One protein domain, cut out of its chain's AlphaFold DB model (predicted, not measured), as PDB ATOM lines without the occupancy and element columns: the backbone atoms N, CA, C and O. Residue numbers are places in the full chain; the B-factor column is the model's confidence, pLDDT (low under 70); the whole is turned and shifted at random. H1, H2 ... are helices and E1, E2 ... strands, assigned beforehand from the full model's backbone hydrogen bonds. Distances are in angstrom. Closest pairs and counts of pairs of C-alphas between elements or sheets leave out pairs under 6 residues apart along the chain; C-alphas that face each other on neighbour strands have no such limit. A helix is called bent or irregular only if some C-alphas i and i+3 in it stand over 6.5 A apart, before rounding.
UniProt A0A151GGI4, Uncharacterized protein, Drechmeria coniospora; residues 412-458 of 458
ATOM      1  N   GLU A 412     260.536 171.282 270.972       95.00
ATOM      2  CA  GLU A 412     260.506 170.461 272.183       95.00
ATOM      3  C   GLU A 412     260.813 171.333 273.399       95.00
ATOM      4  O   GLU A 412     261.840 172.010 273.447       95.00
ATOM      5  N   TYR A 413     259.904 171.343 274.375       94.31
ATOM      6  CA  TYR A 413     260.052 172.137 275.593       94.31
ATOM      7  C   TYR A 413     259.146 171.611 276.712       94.31
ATOM      8  O   TYR A 413     258.020 171.196 276.457       94.31
ATOM      9  N   SER A 414     259.625 171.622 277.961       91.19
ATOM     10  CA  SER A 414     258.849 171.245 279.160       91.19
ATOM     11  C   SER A 414     258.074 169.918 279.021       91.19
ATOM     12  O   SER A 414     256.896 169.810 279.359       91.19
ATOM     13  N   GLY A 415     258.704 168.892 278.434       91.00
ATOM     14  CA  GLY A 415     258.077 167.581 278.204       91.00
ATOM     15  C   GLY A 415     256.982 167.565 277.129       91.00
ATOM     16  O   GLY A 415     256.212 166.612 277.050       91.00
ATOM     17  N   HIS A 416     256.887 168.603 276.304       93.06
ATOM     18  CA  HIS A 416     255.964 168.698 275.180       93.06
ATOM     19  C   HIS A 416     256.727 168.749 273.864       93.06
ATOM     20  O   HIS A 416     257.845 169.254 273.800       93.06
ATOM     21  N   LYS A 417     256.076 168.270 272.806       95.06
ATOM     22  CA  LYS A 417     256.554 168.361 271.432       95.06
ATOM     23  C   LYS A 417     255.526 169.074 270.573       95.06
ATOM     24  O   LYS A 417     254.333 168.762 270.637       95.06
ATOM     25  N   TRP A 418     255.981 170.030 269.784       95.81
ATOM     26  CA  TRP A 418     255.167 170.731 268.815       95.81
ATOM     27  C   TRP A 418     254.764 169.785 267.684       95.81
ATOM     28  O   TRP A 418     255.582 169.058 267.122       95.81
ATOM     29  N   ASN A 419     253.479 169.784 267.347       94.12
ATOM     30  CA  ASN A 419     252.961 169.061 266.200       94.12
ATOM     31  C   ASN A 419     252.537 170.055 265.116       94.12
ATOM     32  O   ASN A 419     251.470 170.665 265.215       94.12
ATOM     33  N   ALA A 420     253.338 170.177 264.056       92.25
ATOM     34  CA  ALA A 420     253.093 171.123 262.965       92.25
ATOM     35  C   ALA A 420     251.762 170.890 262.222       92.25
ATOM     36  O   ALA A 420     251.135 171.852 261.773       92.25
ATOM     37  N   ASN A 421     251.288 169.640 262.140       90.62
ATOM     38  CA  ASN A 421     250.023 169.306 261.476       90.62
ATOM     39  C   ASN A 421     248.812 169.772 262.296       90.62
ATOM     40  O   ASN A 421     247.857 170.318 261.747       90.62
ATOM     41  N   LEU A 422     248.855 169.575 263.617       89.69
ATOM     42  CA  LEU A 422     247.799 170.030 264.527       89.69
ATOM     43  C   LEU A 422     247.918 171.523 264.868       89.69
ATOM     44  O   LEU A 422     246.921 172.143 265.250       89.69
ATOM     45  N   LYS A 423     249.119 172.095 264.704       92.31
ATOM     46  CA  LYS A 423     249.530 173.394 265.254       92.31
ATOM     47  C   LYS A 423     249.279 173.457 266.759       92.31
ATOM     48  O   LYS A 423     248.628 174.376 267.261       92.31
ATOM     49  N   GLU A 424     249.726 172.424 267.467       92.94
ATOM     50  CA  GLU A 424     249.531 172.307 268.908       92.94
ATOM     51  C   GLU A 424     250.708 171.608 269.591       92.94
ATOM     52  O   GLU A 424     251.328 170.697 269.040       92.94
ATOM     53  N   TRP A 425     250.981 172.027 270.824       93.69
ATOM     54  CA  TRP A 425     251.917 171.385 271.737       93.69
ATOM     55  C   TRP A 425     251.300 170.129 272.362       93.69
ATOM     56  O   TRP A 425     250.252 170.190 273.011       93.69
ATOM     57  N   VAL A 426     251.958 168.981 272.186       91.75
ATOM     58  CA  VAL A 426     251.486 167.673 272.660       91.75
ATOM     59  C   VAL A 426     252.431 167.128 273.722       91.75
ATOM     60  O   VAL A 426     253.624 166.948 273.474       91.75
ATOM     61  N   LEU A 427     251.883 166.830 274.900       90.19
ATOM     62  CA  LEU A 427     252.614 166.238 276.018       90.19
ATOM     63  C   LEU A 427     253.225 164.883 275.622       90.19
ATOM     64  O   LEU A 427     252.516 163.988 275.163       90.19
ATOM     65  N   GLN A 428     254.530 164.737 275.835       89.69
ATOM     66  CA  GLN A 428     255.300 163.519 275.602       89.69
ATOM     67  C   GLN A 428     255.420 162.752 276.923       89.69
ATOM     68  O   GLN A 428     256.395 162.885 277.659       89.69
ATOM     69  N   LYS A 429     254.386 161.979 277.266       82.00
ATOM     70  CA  LYS A 429     254.448 161.027 278.382       82.00
ATOM     71  C   LYS A 429     254.694 159.623 277.833       82.00
ATOM     72  O   LYS A 429     253.857 159.187 277.038       82.00
ATOM     73  N   PRO A 430     255.756 158.921 278.280       77.69
ATOM     74  CA  PRO A 430     256.032 157.551 277.862       77.69
ATOM     75  C   PRO A 430     254.791 156.659 277.998       77.69
ATOM     76  O   PRO A 430     254.274 156.483 279.101       77.69
ATOM     77  N   GLY A 431     254.293 156.128 276.882       75.94
ATOM     78  CA  GLY A 431     253.134 155.228 276.833       75.94
ATOM     79  C   GLY A 431     251.754 155.901 276.778       75.94
ATOM     80  O   GLY A 431     250.754 155.210 276.576       75.94
ATOM     81  N   GLU A 432     251.658 157.229 276.900       81.88
ATOM     82  CA  GLU A 432     250.400 157.985 276.754       81.88
ATOM     83  C   GLU A 432     250.369 158.875 275.498       81.88
ATOM     84  O   GLU A 432     249.404 159.616 275.284       81.88
ATOM     85  N   GLU A 433     251.379 158.799 274.628       81.81
ATOM     86  CA  GLU A 433     251.558 159.725 273.502       81.81
ATOM     87  C   GLU A 433     250.369 159.677 272.536       81.81
ATOM     88  O   GLU A 433     249.848 160.714 272.122       81.81
ATOM     89  N   LYS A 434     249.866 158.470 272.232       80.56
ATOM     90  CA  LYS A 434     248.688 158.281 271.365       80.56
ATOM     91  C   LYS A 434     247.438 158.951 271.940       80.56
ATOM     92  O   LYS A 434     246.658 159.545 271.198       80.56
ATOM     93  N   LYS A 435     247.252 158.880 273.259       84.12
ATOM     94  CA  LYS A 435     246.108 159.482 273.959       84.12
ATOM     95  C   LYS A 435     246.224 161.005 273.983       84.12
ATOM     96  O   LYS A 435     245.236 161.690 273.726       84.12
ATOM     97  N   ALA A 436     247.421 161.531 274.244       81.44
ATOM     98  CA  ALA A 436     247.695 162.964 274.202       81.44
ATOM     99  C   ALA A 436     247.469 163.539 272.793       81.44
ATOM    100  O   ALA A 436     246.806 164.569 272.649       81.44
ATOM    101  N   PHE A 437     247.936 162.831 271.760       84.88
ATOM    102  CA  PHE A 437     247.703 163.185 270.361       84.88
ATOM    103  C   PHE A 437     246.213 163.170 270.005       84.88
ATOM    104  O   PHE A 437     245.710 164.149 269.461       84.88
ATOM    105  N   ALA A 438     245.481 162.106 270.353       85.62
ATOM    106  CA  ALA A 438     244.044 162.020 270.094       85.62
ATOM    107  C   ALA A 438     243.266 163.155 270.784       85.62
ATOM    108  O   ALA A 438     242.381 163.758 270.182       85.62
ATOM    109  N   ALA A 439     243.632 163.502 272.022       85.38
ATOM    110  CA  ALA A 439     243.025 164.618 272.740       85.38
ATOM    111  C   ALA A 439     243.318 165.978 272.078       85.38
ATOM    112  O   ALA A 439     242.428 166.826 272.024       85.38
ATOM    113  N   ALA A 440     244.538 166.193 271.573       84.44
ATOM    114  CA  ALA A 440     244.898 167.391 270.808       84.44
ATOM    115  C   ALA A 440     244.131 167.466 269.478       84.44
ATOM    116  O   ALA A 440     243.498 168.475 269.173       84.44
ATOM    117  N   ALA A 441     244.073 166.360 268.735       86.31
ATOM    118  CA  ALA A 441     243.308 166.268 267.496       86.31
ATOM    119  C   ALA A 441     241.814 166.569 267.712       86.31
ATOM    120  O   ALA A 441     241.218 167.326 266.945       86.31
ATOM    121  N   GLU A 442     241.214 166.052 268.787       87.81
ATOM    122  CA  GLU A 442     239.815 166.327 269.126       87.81
ATOM    123  C   GLU A 442     239.589 167.797 269.514       87.81
ATOM    124  O   GLU A 442     238.601 168.406 269.096       87.81
ATOM    125  N   ARG A 443     240.516 168.422 270.254       85.56
ATOM    126  CA  ARG A 443     240.456 169.872 270.515       85.56
ATOM    127  C   ARG A 443     240.524 170.667 269.219       85.56
ATOM    128  O   ARG A 443     239.697 171.559 269.020       85.56
ATOM    129  N   LYS A 444     241.446 170.313 268.320       85.75
ATOM    130  CA  LYS A 444     241.585 170.985 267.027       85.75
ATOM    131  C   LYS A 444     240.331 170.833 266.174       85.75
ATOM    132  O   LYS A 444     239.864 171.805 265.586       85.75
ATOM    133  N   LYS A 445     239.730 169.643 266.162       86.94
ATOM    134  CA  LYS A 445     238.450 169.378 265.498       86.94
ATOM    135  C   LYS A 445     237.344 170.290 266.035       86.94
ATOM    136  O   LYS A 445     236.679 170.957 265.246       86.94
ATOM    137  N   LYS A 446     237.180 170.377 267.360       85.62
ATOM    138  CA  LYS A 446     236.195 171.270 268.001       85.62
ATOM    139  C   LYS A 446     236.439 172.741 267.667       85.62
ATOM    140  O   LYS A 446     235.489 173.477 267.411       85.62
ATOM    141  N   GLU A 447     237.698 173.170 267.631       82.56
ATOM    142  CA  GLU A 447     238.080 174.527 267.233       82.56
ATOM    143  C   GLU A 447     237.678 174.825 265.781       82.56
ATOM    144  O   GLU A 447     237.044 175.847 265.521       82.56
ATOM    145  N   LEU A 448     237.989 173.918 264.850       85.50
ATOM    146  CA  LEU A 448     237.639 174.061 263.436       85.50
ATOM    147  C   LEU A 448     236.123 174.072 263.215       85.50
ATOM    148  O   LEU A 448     235.642 174.849 262.393       85.50
ATOM    149  N   ILE A 449     235.368 173.262 263.965       85.44
ATOM    150  CA  ILE A 449     233.898 173.295 263.960       85.44
ATOM    151  C   ILE A 449     233.398 174.664 264.428       85.44
ATOM    152  O   ILE A 449     232.580 175.282 263.751       85.44
ATOM    153  N   ARG A 450     233.921 175.177 265.548       80.69
ATOM    154  CA  ARG A 450     233.546 176.495 266.087       80.69
ATOM    155  C   ARG A 450     233.856 177.633 265.112       80.69
ATOM    156  O   ARG A 450     233.091 178.583 265.029       80.69
ATOM    157  N   GLN A 451     234.954 177.527 264.366       78.94
ATOM    158  CA  GLN A 451     235.327 178.475 263.309       78.94
ATOM    159  C   GLN A 451     234.518 178.287 262.011       78.94
ATOM    160  O   GLN A 451     234.767 178.990 261.035       78.94
ATOM    161  N   GLY A 452     233.598 177.317 261.945       84.00
ATOM    162  CA  GLY A 452     232.834 176.998 260.734       84.00
ATOM    163  C   GLY A 452     233.667 176.373 259.608       84.00
ATOM    164  O   GLY A 452     233.195 176.257 258.481       84.00
ATOM    165  N   ARG A 453     234.907 175.959 259.894       86.00
ATOM    166  CA  ARG A 453     235.855 175.382 258.924       86.00
ATOM    167  C   ARG A 453     235.689 173.877 258.740       86.00
ATOM    168  O   ARG A 453     236.211 173.322 257.779       86.00
ATOM    169  N   LEU A 454     234.979 173.220 259.655       86.19
ATOM    170  CA  LEU A 454     234.630 171.805 259.579       86.19
ATOM    171  C   LEU A 454     233.131 171.650 259.851       86.19
ATOM    172  O   LEU A 454     232.626 172.172 260.844       86.19
ATOM    173  N   ARG A 455     232.412 170.937 258.980       80.38
ATOM    174  CA  ARG A 455     230.995 170.624 259.209       80.38
ATOM    175  C   ARG A 455     230.881 169.467 260.196       80.38
ATOM    176  O   ARG A 455     231.609 168.483 260.080       80.38
ATOM    177  N   VAL A 456     229.962 169.581 261.153       74.81
ATOM    178  CA  VAL A 456     229.565 168.446 261.994       74.81
ATOM    179  C   VAL A 456     228.826 167.473 261.078       74.81
ATOM    180  O   VAL A 456     227.820 167.854 260.483       74.81
ATOM    181  N   GLN A 457     229.365 166.268 260.885       62.72
ATOM    182  CA  GLN A 457     228.615 165.207 260.213       62.72
ATOM    183  C   GLN A 457     227.438 164.849 261.123       62.72
ATOM    184  O   GLN A 457     227.656 164.501 262.284       62.72
ATOM    185  N   SER A 458     226.230 165.078 260.606       47.44
ATOM    186  CA  SER A 458     224.941 164.824 261.256       47.44
ATOM    187  C   SER A 458     224.675 163.343 261.434       47.44
ATOM    188  O   SER A 458     224.930 162.623 260.438       47.44
TER     189      SER A 458
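Overview. This is residues 412 to 458 of the 458 residues of an uncharacterized protein of Drechmeria coniospora (UniProt A0A151GGI4). A small hairpin of two strands, E1 and E2, sits beside the first part of one long helix, H1, with E2 the strand nearer to the helix. H1 then runs on past the hairpin, and the tail of residues 451 to 458 turns off from its far end. The printed part has 47 residues, with two named strands and one named helix in the order E1, E2, H1 along the chain; the sheet has the order E1 - E2 and is antiparallel, and the class is mixed, helices and strands. The whole is loose, with a radius of gyration of the C-alphas of 12.3 A. The C-alphas span 36 by 18 by 13 A along their three main axes, only just a rod.

Along the chain. The sheet is made of two strands of four residues each. E1 is residues 416 to 419, from His 416 to Asn 419, with C-alpha 416 at (255.964, 168.698, 275.180), and it measures 9.5 A from first to last C-alpha. E2 is residues 424 to 427, from Glu 424 to Leu 427, and it measures 9.8 A from first to last C-alpha. H1 is residues 433 to 450, from Glu 433 to Arg 450, 18 residues, and it measures 25.7 A from first to last C-alpha. It begins with C-alpha 433 at (251.558, 159.725, 273.502) and ends with C-alpha 450 at (233.546, 176.495, 266.087). H1 is neither bent nor irregular. Residues 420 to 423 lie between E1 and E2, and residues 428 to 432 lie between E2 and H1.

Arrangement. E1 and E2 are antiparallel neighbours and form a hairpin, with an angle of 144 degrees between their N-to-C directions. The C-alphas of His 416 and Leu 427 face each other at 4.2 A, and those of Asn 419 and Glu 424 face each other at 5.4 A. Across the pair, N 417 and O 426 are 2.9 A apart and N 426 and O 417 are 2.8 A apart, both within hydrogen-bond range. Before E1, residues 412 to 413 make a short antiparallel pairing with residues 416 to 417 of E1. From E2 to H1 there are 7 pairs of C-alphas within 8 A, and the closest C-alphas of the two are those of Leu 427 and Ala 436, 6.2 A apart. The centres of E2 and H1 are 10.1 A apart. E1 and H1 are apart, with no C-alpha of the one within 8 A of the other. Within 10 A, H1 has 22 pairs of C-alphas with E2 and 2 with E1, made by its residues 433 to 444. In H1 every O i to N i+4 pair is within hydrogen-bond range.

Size, cuts and confidence. The two C-alphas farthest apart in the domain are those of Ser 414 and Ser 458, at 38.9 A. The first and last printed C-alphas, of Glu 412 and Ser 458, are 37.6 A apart. The printed part begins at residue 412 and ends at residue 458, the chain's last residue, with C-alpha 458 at (224.941, 164.824, 261.256). The printed part has no cut. The links from E1 to E2, of 4 residues, and from E2 to H1, of 5 residues, are both tight, and no link is long. The mean pLDDT of the printed part is 85.3. The means of E1, E2 and H1 are 95, 92 and 84. The model's confidence is low at residues 457 to 458, both under 70.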